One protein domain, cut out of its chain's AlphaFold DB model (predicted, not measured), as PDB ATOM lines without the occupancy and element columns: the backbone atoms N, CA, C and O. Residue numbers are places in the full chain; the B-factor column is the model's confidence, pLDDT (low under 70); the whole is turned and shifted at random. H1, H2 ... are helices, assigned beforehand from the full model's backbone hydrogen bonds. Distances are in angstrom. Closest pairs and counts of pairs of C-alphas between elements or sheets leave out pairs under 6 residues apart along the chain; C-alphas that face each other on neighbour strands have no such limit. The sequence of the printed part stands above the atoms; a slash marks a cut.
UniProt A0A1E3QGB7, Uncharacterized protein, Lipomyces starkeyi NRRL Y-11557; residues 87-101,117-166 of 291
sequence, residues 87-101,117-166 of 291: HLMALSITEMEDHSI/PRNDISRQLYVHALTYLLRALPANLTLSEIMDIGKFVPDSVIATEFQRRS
ATOM      1  N   HIS A  87     446.204 435.577 412.591       79.19
ATOM      2  CA  HIS A  87     446.984 436.382 411.652       79.19
ATOM      3  C   HIS A  87     446.428 436.289 410.224       79.19
ATOM      4  O   HIS A  87     446.260 437.319 409.578       79.19
ATOM      5  N   LEU A  88     446.058 435.088 409.770       79.12
ATOM      6  CA  LEU A  88     445.390 434.894 408.479       79.12
ATOM      7  C   LEU A  88     444.038 435.620 408.422       79.12
ATOM      8  O   LEU A  88     443.725 436.250 407.419       79.12
ATOM      9  N   MET A  89     443.270 435.598 409.516       76.31
ATOM     10  CA  MET A  89     442.009 436.335 409.609       76.31
ATOM     11  C   MET A  89     442.231 437.850 409.511       76.31
ATOM     12  O   MET A  89     441.518 438.529 408.779       76.31
ATOM     13  N   ALA A  90     443.249 438.377 410.195       78.31
ATOM     14  CA  ALA A  90     443.603 439.790 410.107       78.31
ATOM     15  C   ALA A  90     444.005 440.196 408.678       78.31
ATOM     16  O   ALA A  90     443.512 441.210 408.196       78.31
ATOM     17  N   LEU A  91     444.812 439.379 407.986       77.50
ATOM     18  CA  LEU A  91     445.185 439.611 406.582       77.50
ATOM     19  C   LEU A  91     443.960 439.619 405.658       77.50
ATOM     20  O   LEU A  91     443.806 440.515 404.835       77.50
ATOM     21  N   SER A  92     443.033 438.679 405.851       71.56
ATOM     22  CA  SER A  92     441.808 438.645 405.047       71.56
ATOM     23  C   SER A  92     440.874 439.834 405.301       71.56
ATOM     24  O   SER A  92     440.165 440.239 404.388       71.56
ATOM     25  N   ILE A  93     440.880 440.429 406.504       75.31
ATOM     26  CA  ILE A  93     440.122 441.660 406.784       75.31
ATOM     27  C   ILE A  93     440.761 442.845 406.061       75.31
ATOM     28  O   ILE A  93     440.043 443.602 405.413       75.31
ATOM     29  N   THR A  94     442.088 442.982 406.126       74.38
ATOM     30  CA  THR A  94     442.794 444.082 405.450       74.38
ATOM     31  C   THR A  94     442.652 444.005 403.934       74.38
ATOM     32  O   THR A  94     442.428 445.013 403.279       74.38
ATOM     33  N   GLU A  95     442.695 442.804 403.366       66.56
ATOM     34  CA  GLU A  95     442.539 442.630 401.922       66.56
ATOM     35  C   GLU A  95     441.079 442.721 401.473       66.56
ATOM     36  O   GLU A  95     440.820 443.115 400.342       66.56
ATOM     37  N   MET A  96     440.106 442.389 402.332       63.16
ATOM     38  CA  MET A  96     438.695 442.664 402.053       63.16
ATOM     39  C   MET A  96     438.414 444.167 402.085       63.16
ATOM     40  O   MET A  96     437.598 444.630 401.299       63.16
ATOM     41  N   GLU A  97     439.089 444.934 402.942       64.06
ATOM     42  CA  GLU A  97     439.019 446.398 402.922       64.06
ATOM     43  C   GLU A  97     439.562 446.940 401.588       64.06
ATOM     44  O   GLU A  97     438.846 447.670 400.901       64.06
ATOM     45  N   ASP A  98     440.719 446.448 401.132       58.44
ATOM     46  CA  ASP A  98     441.296 446.811 399.828       58.44
ATOM     47  C   ASP A  98     440.429 446.357 398.631       58.44
ATOM     48  O   ASP A  98     440.213 447.115 397.682       58.44
ATOM     49  N   HIS A  99     439.861 445.145 398.667       52.84
ATOM     50  CA  HIS A  99     439.009 444.621 397.590       52.84
ATOM     51  C   HIS A  99     437.569 445.152 397.620       52.84
ATOM     52  O   HIS A  99     436.934 445.205 396.564       52.84
ATOM     53  N   SER A 100     437.047 445.588 398.773       51.91
ATOM     54  CA  SER A 100     435.733 446.244 398.868       51.91
ATOM     55  C   SER A 100     435.711 447.551 398.078       51.91
ATOM     56  O   SER A 100     434.728 447.841 397.401       51.91
ATOM     57  N   ILE A 101     436.844 448.257 398.034       50.28
ATOM     58  CA  ILE A 101     437.004 449.479 397.241       50.28
ATOM     59  C   ILE A 101     437.066 449.160 395.733       50.28
ATOM     60  O   ILE A 101     436.632 449.970 394.912       50.28
ATOM     61  N   PRO A 117     423.441 440.846 405.364       59.12
ATOM     62  CA  PRO A 117     424.771 441.382 405.049       59.12
ATOM     63  C   PRO A 117     425.888 440.822 405.950       59.12
ATOM     64  O   PRO A 117     427.051 440.778 405.550       59.12
ATOM     65  N   ARG A 118     425.556 440.325 407.149       57.41
ATOM     66  CA  ARG A 118     426.508 439.651 408.054       57.41
ATOM     67  C   ARG A 118     426.960 438.276 407.544       57.41
ATOM     68  O   ARG A 118     428.097 437.861 407.788       57.41
ATOM     69  N   ASN A 119     426.090 437.578 406.819       63.84
ATOM     70  CA  ASN A 119     426.394 436.274 406.229       63.84
ATOM     71  C   ASN A 119     427.271 436.411 404.982       63.84
ATOM     72  O   ASN A 119     428.085 435.532 404.710       63.84
ATOM     73  N   ASP A 120     427.154 437.516 404.246       72.00
ATOM     74  CA  ASP A 120     427.964 437.737 403.049       72.00
ATOM     75  C   ASP A 120     429.428 438.046 403.391       72.00
ATOM     76  O   ASP A 120     430.322 437.460 402.781       72.00
ATOM     77  N   ILE A 121     429.678 438.842 404.435       74.25
ATOM     78  CA  ILE A 121     431.039 439.148 404.910       74.25
ATOM     79  C   ILE A 121     431.720 437.904 405.486       74.25
ATOM     80  O   ILE A 121     432.859 437.595 405.146       74.25
ATOM     81  N   SER A 122     431.029 437.149 406.344       72.44
ATOM     82  CA  SER A 122     431.591 435.920 406.922       72.44
ATOM     83  C   SER A 122     431.874 434.857 405.856       72.44
ATOM     84  O   SER A 122     432.902 434.182 405.923       72.44
ATOM     85  N   ARG A 123     431.021 434.756 404.826       77.69
ATOM     86  CA  ARG A 123     431.258 433.893 403.661       77.69
ATOM     87  C   ARG A 123     432.470 434.353 402.849       77.69
ATOM     88  O   ARG A 123     433.291 433.515 402.490       77.69
ATOM     89  N   GLN A 124     432.601 435.651 402.573       79.56
ATOM     90  CA  GLN A 124     433.759 436.209 401.861       79.56
ATOM     91  C   GLN A 124     435.058 435.965 402.632       79.56
ATOM     92  O   GLN A 124     436.023 435.454 402.067       79.56
ATOM     93  N   LEU A 125     435.052 436.223 403.939       77.75
ATOM     94  CA  LEU A 125     436.189 435.989 404.822       77.75
ATOM     95  C   LEU A 125     436.621 434.518 404.824       77.75
ATOM     96  O   LEU A 125     437.806 434.214 404.706       77.75
ATOM     97  N   TYR A 126     435.657 433.596 404.912       82.12
ATOM     98  CA  TYR A 126     435.924 432.159 404.870       82.12
ATOM     99  C   TYR A 126     436.548 431.729 403.537       82.12
ATOM    100  O   TYR A 126     437.529 430.986 403.523       82.12
ATOM    101  N   VAL A 127     436.015 432.222 402.415       82.19
ATOM    102  CA  VAL A 127     436.538 431.913 401.076       82.19
ATOM    103  C   VAL A 127     437.957 432.459 400.897       82.19
ATOM    104  O   VAL A 127     438.828 431.741 400.400       82.19
ATOM    105  N   HIS A 128     438.229 433.685 401.346       80.56
ATOM    106  CA  HIS A 128     439.573 434.264 401.285       80.56
ATOM    107  C   HIS A 128     440.564 433.504 402.172       80.56
ATOM    108  O   HIS A 128     441.628 433.112 401.697       80.56
ATOM    109  N   ALA A 129     440.199 433.195 403.419       75.50
ATOM    110  CA  ALA A 129     441.044 432.407 404.318       75.50
ATOM    111  C   ALA A 129     441.362 431.011 403.749       75.50
ATOM    112  O   ALA A 129     442.513 430.569 403.799       75.50
ATOM    113  N   LEU A 130     440.373 430.335 403.152       83.50
ATOM    114  CA  LEU A 130     440.574 429.045 402.485       83.50
ATOM    115  C   LEU A 130     441.524 429.169 401.288       83.50
ATOM    116  O   LEU A 130     442.390 428.320 401.093       83.50
ATOM    117  N   THR A 131     441.403 430.249 400.517       81.19
ATOM    118  CA  THR A 131     442.288 430.527 399.378       81.19
ATOM    119  C   THR A 131     443.737 430.707 399.832       81.19
ATOM    120  O   THR A 131     444.645 430.150 399.214       81.19
ATOM    121  N   TYR A 132     443.973 431.404 400.948       81.31
ATOM    122  CA  TYR A 132     445.317 431.528 401.519       81.31
ATOM    123  C   TYR A 132     445.881 430.206 402.012       81.31
ATOM    124  O   TYR A 132     447.050 429.918 401.763       81.31
ATOM    125  N   LEU A 133     445.053 429.381 402.653       81.69
ATOM    126  CA  LEU A 133     445.467 428.059 403.110       81.69
ATOM    127  C   LEU A 133     445.879 427.167 401.929       81.69
ATOM    128  O   LEU A 133     446.913 426.504 401.984       81.69
ATOM    129  N   LEU A 134     445.105 427.199 400.842       79.25
ATOM    130  CA  LEU A 134     445.401 426.458 399.617       79.25
ATOM    131  C   LEU A 134     446.626 427.011 398.874       79.25
ATOM    132  O   LEU A 134     447.363 426.247 398.260       79.25
ATOM    133  N   ARG A 135     446.886 428.322 398.946       76.62
ATOM    134  CA  ARG A 135     448.069 428.950 398.338       76.62
ATOM    135  C   ARG A 135     449.353 428.707 399.135       76.62
ATOM    136  O   ARG A 135     450.428 428.655 398.546       76.62
ATOM    137  N   ALA A 136     449.249 428.565 400.453       79.19
ATOM    138  CA  ALA A 136     450.368 428.239 401.337       79.19
ATOM    139  C   ALA A 136     450.758 426.749 401.293       79.19
ATOM    140  O   ALA A 136     451.721 426.340 401.945       79.19
ATOM    141  N   LEU A 137     450.015 425.935 400.540       80.81
ATOM    142  CA  LEU A 137     450.267 424.512 400.398       80.81
ATOM    143  C   LEU A 137     451.589 424.279 399.635       80.81
ATOM    144  O   LEU A 137     451.829 424.913 398.604       80.81
ATOM    145  N   PRO A 138     452.478 423.397 400.120       77.25
ATOM    146  CA  PRO A 138     453.767 423.158 399.480       77.25
ATOM    147  C   PRO A 138     453.580 422.540 398.091       77.25
ATOM    148  O   PRO A 138     452.812 421.604 397.938       77.25
ATOM    149  N   ALA A 139     454.334 422.989 397.082       71.50
ATOM    150  CA  ALA A 139     454.203 422.497 395.700       71.50
ATOM    151  C   ALA A 139     454.507 420.990 395.515       71.50
ATOM    152  O   ALA A 139     454.175 420.415 394.482       71.50
ATOM    153  N   ASN A 140     455.118 420.347 396.514       74.81
ATOM    154  CA  ASN A 140     455.447 418.923 396.522       74.81
ATOM    155  C   ASN A 140     454.418 418.134 397.351       74.81
ATOM    156  O   ASN A 140     454.751 417.648 398.430       74.81
ATOM    157  N   LEU A 141     453.175 418.033 396.876       73.38
ATOM    158  CA  LEU A 141     452.168 417.181 397.519       73.38
ATOM    159  C   LEU A 141     452.276 415.732 397.048       73.38
ATOM    160  O   LEU A 141     452.417 415.454 395.856       73.38
ATOM    161  N   THR A 142     452.159 414.797 397.987       82.69
ATOM    162  CA  THR A 142     452.076 413.368 397.673       82.69
ATOM    163  C   THR A 142     450.695 413.010 397.115       82.69
ATOM    164  O   THR A 142     449.689 413.648 397.424       82.69
ATOM    165  N   LEU A 143     450.620 411.952 396.300       78.25
ATOM    166  CA  LEU A 143     449.361 411.499 395.690       78.25
ATOM    167  C   LEU A 143     448.278 411.193 396.745       78.25
ATOM    168  O   LEU A 143     447.101 411.471 396.522       78.25
ATOM    169  N   SER A 144     448.681 410.667 397.906       77.06
ATOM    170  CA  SER A 144     447.791 410.429 399.047       77.06
ATOM    171  C   SER A 144     447.191 411.719 399.601       77.06
ATOM    172  O   SER A 144     445.989 411.774 399.838       77.06
ATOM    173  N   GLU A 145     447.999 412.769 399.754       80.69
ATOM    174  CA  GLU A 145     447.545 414.055 400.299       80.69
ATOM    175  C   GLU A 145     446.612 414.778 399.322       80.69
ATOM    176  O   GLU A 145     445.611 415.352 399.742       80.69
ATOM    177  N   ILE A 146     446.876 414.690 398.014       80.06
ATOM    178  CA  ILE A 146     446.001 415.258 396.975       80.06
ATOM    179  C   ILE A 146     444.632 414.572 396.988       80.06
ATOM    180  O   ILE A 146     443.603 415.245 396.908       80.06
ATOM    181  N   MET A 147     444.605 413.242 397.106       78.75
ATOM    182  CA  MET A 147     443.351 412.494 397.211       78.75
ATOM    183  C   MET A 147     442.580 412.845 398.482       78.75
ATOM    184  O   MET A 147     441.356 412.932 398.435       78.75
ATOM    185  N   ASP A 148     443.268 413.047 399.603       79.94
ATOM    186  CA  ASP A 148     442.615 413.441 400.848       79.94
ATOM    187  C   ASP A 148     442.058 414.862 400.778       79.94
ATOM    188  O   ASP A 148     440.903 415.060 401.141       79.94
ATOM    189  N   ILE A 149     442.795 415.823 400.218       79.81
ATOM    190  CA  ILE A 149     442.282 417.184 399.984       79.81
ATOM    191  C   ILE A 149     441.079 417.149 399.034       79.81
ATOM    192  O   ILE A 149     440.067 417.795 399.301       79.81
ATOM    193  N   GLY A 150     441.149 416.349 397.967       77.69
ATOM    194  CA  GLY A 150     440.073 416.200 396.987       77.69
ATOM    195  C   GLY A 150     438.752 415.695 397.576       77.69
ATOM    196  O   GLY A 150     437.699 416.071 397.078       77.69
ATOM    197  N   LYS A 151     438.777 414.917 398.670       78.38
ATOM    198  CA  LYS A 151     437.557 414.453 399.366       78.38
ATOM    199  C   LYS A 151     436.819 415.569 400.109       78.38
ATOM    200  O   LYS A 151     435.636 415.418 400.401       78.38
ATOM    201  N   PHE A 152     437.515 416.652 400.460       75.50
ATOM    202  CA  PHE A 152     436.947 417.780 401.206       75.50
ATOM    203  C   PHE A 152     436.581 418.967 400.310       75.50
ATOM    204  O   PHE A 152     435.931 419.905 400.775       75.50
ATOM    205  N   VAL A 153     436.977 418.941 399.035       77.38
ATOM    206  CA  VAL A 153     436.588 419.958 398.059       77.38
ATOM    207  C   VAL A 153     435.205 419.601 397.504       77.38
ATOM    208  O   VAL A 153     435.014 418.482 397.037       77.38
ATOM    209  N   PRO A 154     434.226 420.521 397.537       77.19
ATOM    210  CA  PRO A 154     432.902 420.253 396.992       77.19
ATOM    211  C   PRO A 154     432.961 420.001 395.478       77.19
ATOM    212  O   PRO A 154     433.618 420.738 394.738       77.19
ATOM    213  N   ASP A 155     432.206 419.001 395.013       71.44
ATOM    214  CA  ASP A 155     432.178 418.545 393.611       71.44
ATOM    215  C   ASP A 155     431.852 419.663 392.605       71.44
ATOM    216  O   ASP A 155     432.264 419.617 391.445       71.44
ATOM    217  N   SER A 156     431.156 420.711 393.055       66.06
ATOM    218  CA  SER A 156     430.829 421.896 392.256       66.06
ATOM    219  C   SER A 156     432.055 422.692 391.797       66.06
ATOM    220  O   SER A 156     431.990 423.333 390.752       66.06
ATOM    221  N   VAL A 157     433.169 422.636 392.533       64.88
ATOM    222  CA  VAL A 157     434.438 423.300 392.176       64.88
ATOM    223  C   VAL A 157     435.270 422.427 391.232       64.88
ATOM    224  O   VAL A 157     435.964 422.926 390.347       64.88
ATOM    225  N   ILE A 158     435.166 421.105 391.372       65.56
ATOM    226  CA  ILE A 158     435.867 420.149 390.509       65.56
ATOM    227  C   ILE A 158     435.242 420.172 389.106       65.56
ATOM    228  O   ILE A 158     435.957 420.211 388.103       65.56
ATOM    229  N   ALA A 159     433.911 420.249 389.017       61.19
ATOM    230  CA  ALA A 159     433.186 420.299 387.748       61.19
ATOM    231  C   ALA A 159     433.536 421.526 386.880       61.19
ATOM    232  O   ALA A 159     433.587 421.407 385.655       61.19
ATOM    233  N   THR A 160     433.837 422.686 387.477       59.72
ATOM    234  CA  THR A 160     434.158 423.908 386.717       59.72
ATOM    235  C   THR A 160     435.503 423.840 385.993       59.72
ATOM    236  O   THR A 160     435.622 424.358 384.884       59.72
ATOM    237  N   GLU A 161     436.499 423.153 386.559       59.34
ATOM    238  CA  GLU A 161     437.803 422.951 385.904       59.34
ATOM    239  C   GLU A 161     437.710 421.942 384.748       59.34
ATOM    240  O   GLU A 161     438.277 422.156 383.672       59.34
ATOM    241  N   PHE A 162     436.924 420.871 384.913       54.25
ATOM    242  CA  PHE A 162     436.675 419.916 383.828       54.25
ATOM    243  C   PHE A 162     435.860 420.533 382.684       54.25
ATOM    244  O   PHE A 162     436.146 420.255 381.520       54.25
ATOM    245  N   GLN A 163     434.917 421.429 382.988       50.19
ATOM    246  CA  GLN A 163     434.116 422.120 381.976       50.19
ATOM    247  C   GLN A 163     434.896 423.211 381.220       50.19
ATOM    248  O   GLN A 163     434.593 423.498 380.061       50.19
ATOM    249  N   ARG A 164     435.951 423.779 381.824       51.84
ATOM    250  CA  ARG A 164     436.858 424.723 381.148       51.84
ATOM    251  C   ARG A 164     437.835 424.029 380.192       51.84
ATOM    252  O   ARG A 164     438.239 424.628 379.202       51.84
ATOM    253  N   ARG A 165     438.182 422.759 380.445       51.47
ATOM    254  CA  ARG A 165     439.057 421.944 379.576       51.47
ATOM    255  C   ARG A 165     438.364 421.323 378.359       51.47
ATOM    256  O   ARG A 165     439.056 420.792 377.497       51.47
ATOM    257  N   SER A 166     437.036 421.382 378.266       45.81
ATOM    258  CA  SER A 166     436.272 420.816 377.143       45.81
ATOM    259  C   SER A 166     435.970 421.799 376.005       45.81
ATOM    260  O   SER A 166     435.230 421.446 375.091       45.81
TER     261      SER A 166
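Overview. This is residues 87 to 101 and 117 to 166 of the 291 residues of an uncharacterized protein of Lipomyces starkeyi NRRL Y-11557 (UniProt A0A1E3QGB7). The long helix H2 is crossed by H1 at a steep tilt, and from the end of H2 at residue 135 the link of residues 136 to 142 swings out to a loose arm in which H3 folds back and H4 turns off at a corner. The arrangement is open: H1 and H2 are the one pair of helices in contact, and residues 135 to 148, 151 to 157 and 159 to 166 stick out free. The printed part has 65 residues with four named helices, in the order H1, H2, H3, H4, and no named strand; its class is all helix. The whole is loose, with a radius of gyration of the C-alphas of 14.7 A, and spans 37 by 27 by 19 A.

Arrangement. H2, residues 117 to 135, touches H1, residues 87 to 101, with residues 125 to 132 alone. The closest C-alphas of the two are those of His 128 and Ser 92, 6.2 A apart. Their lines stand at a steep tilt of 61 degrees and they run opposite ways, with centres 9.8 A apart. H3, residues 143 to 152, is apart from H2 and from H1. H4, residues 155 to 164, is apart from H1, H2 and H3. In H2 every O i to N i+4 pair is within hydrogen-bond range, against 10 of 11 in H1, 5 of 6 in H3 and 4 of 6 in H4.

Along the chain. H2 is the longest helix, with 19 residues and 27.2 A from the C-alpha of Pro 117 at (424.771, 441.382, 405.049) to that of Arg 135 at (448.069, 428.950, 398.338). H1, 15 residues from His 87 to Ile 101, measures 21.9 A from first to last C-alpha, and C-alpha 87 is at (446.984, 436.382, 411.652). H3, 10 residues from Leu 143 to Phe 152, measures 15.0 A. H4, 10 residues from Asp 155 to Arg 164, measures 14.7 A and ends with C-alpha 164 at (436.858, 424.723, 381.148).

Size, cuts and confidence. The two C-alphas farthest apart are those of Ile 101 and Ser 144, at 40.6 A. Without the stretches that stand free, the body has 36 residues and spans 32 by 21 by 16 A. Residues 102 to 116 are cut out between H1 and H2, and C-alphas 101 and 117 are 16.6 A apart across the cut. Of the links that are printed whole, H2 to H3 is short, with 7 residues, and H3 to H4 is tight, with 2. The mean pLDDT of the printed part is 71.4; residues 95 to 101, 117 to 119 and 156 to 166 of this predicted model are under 70.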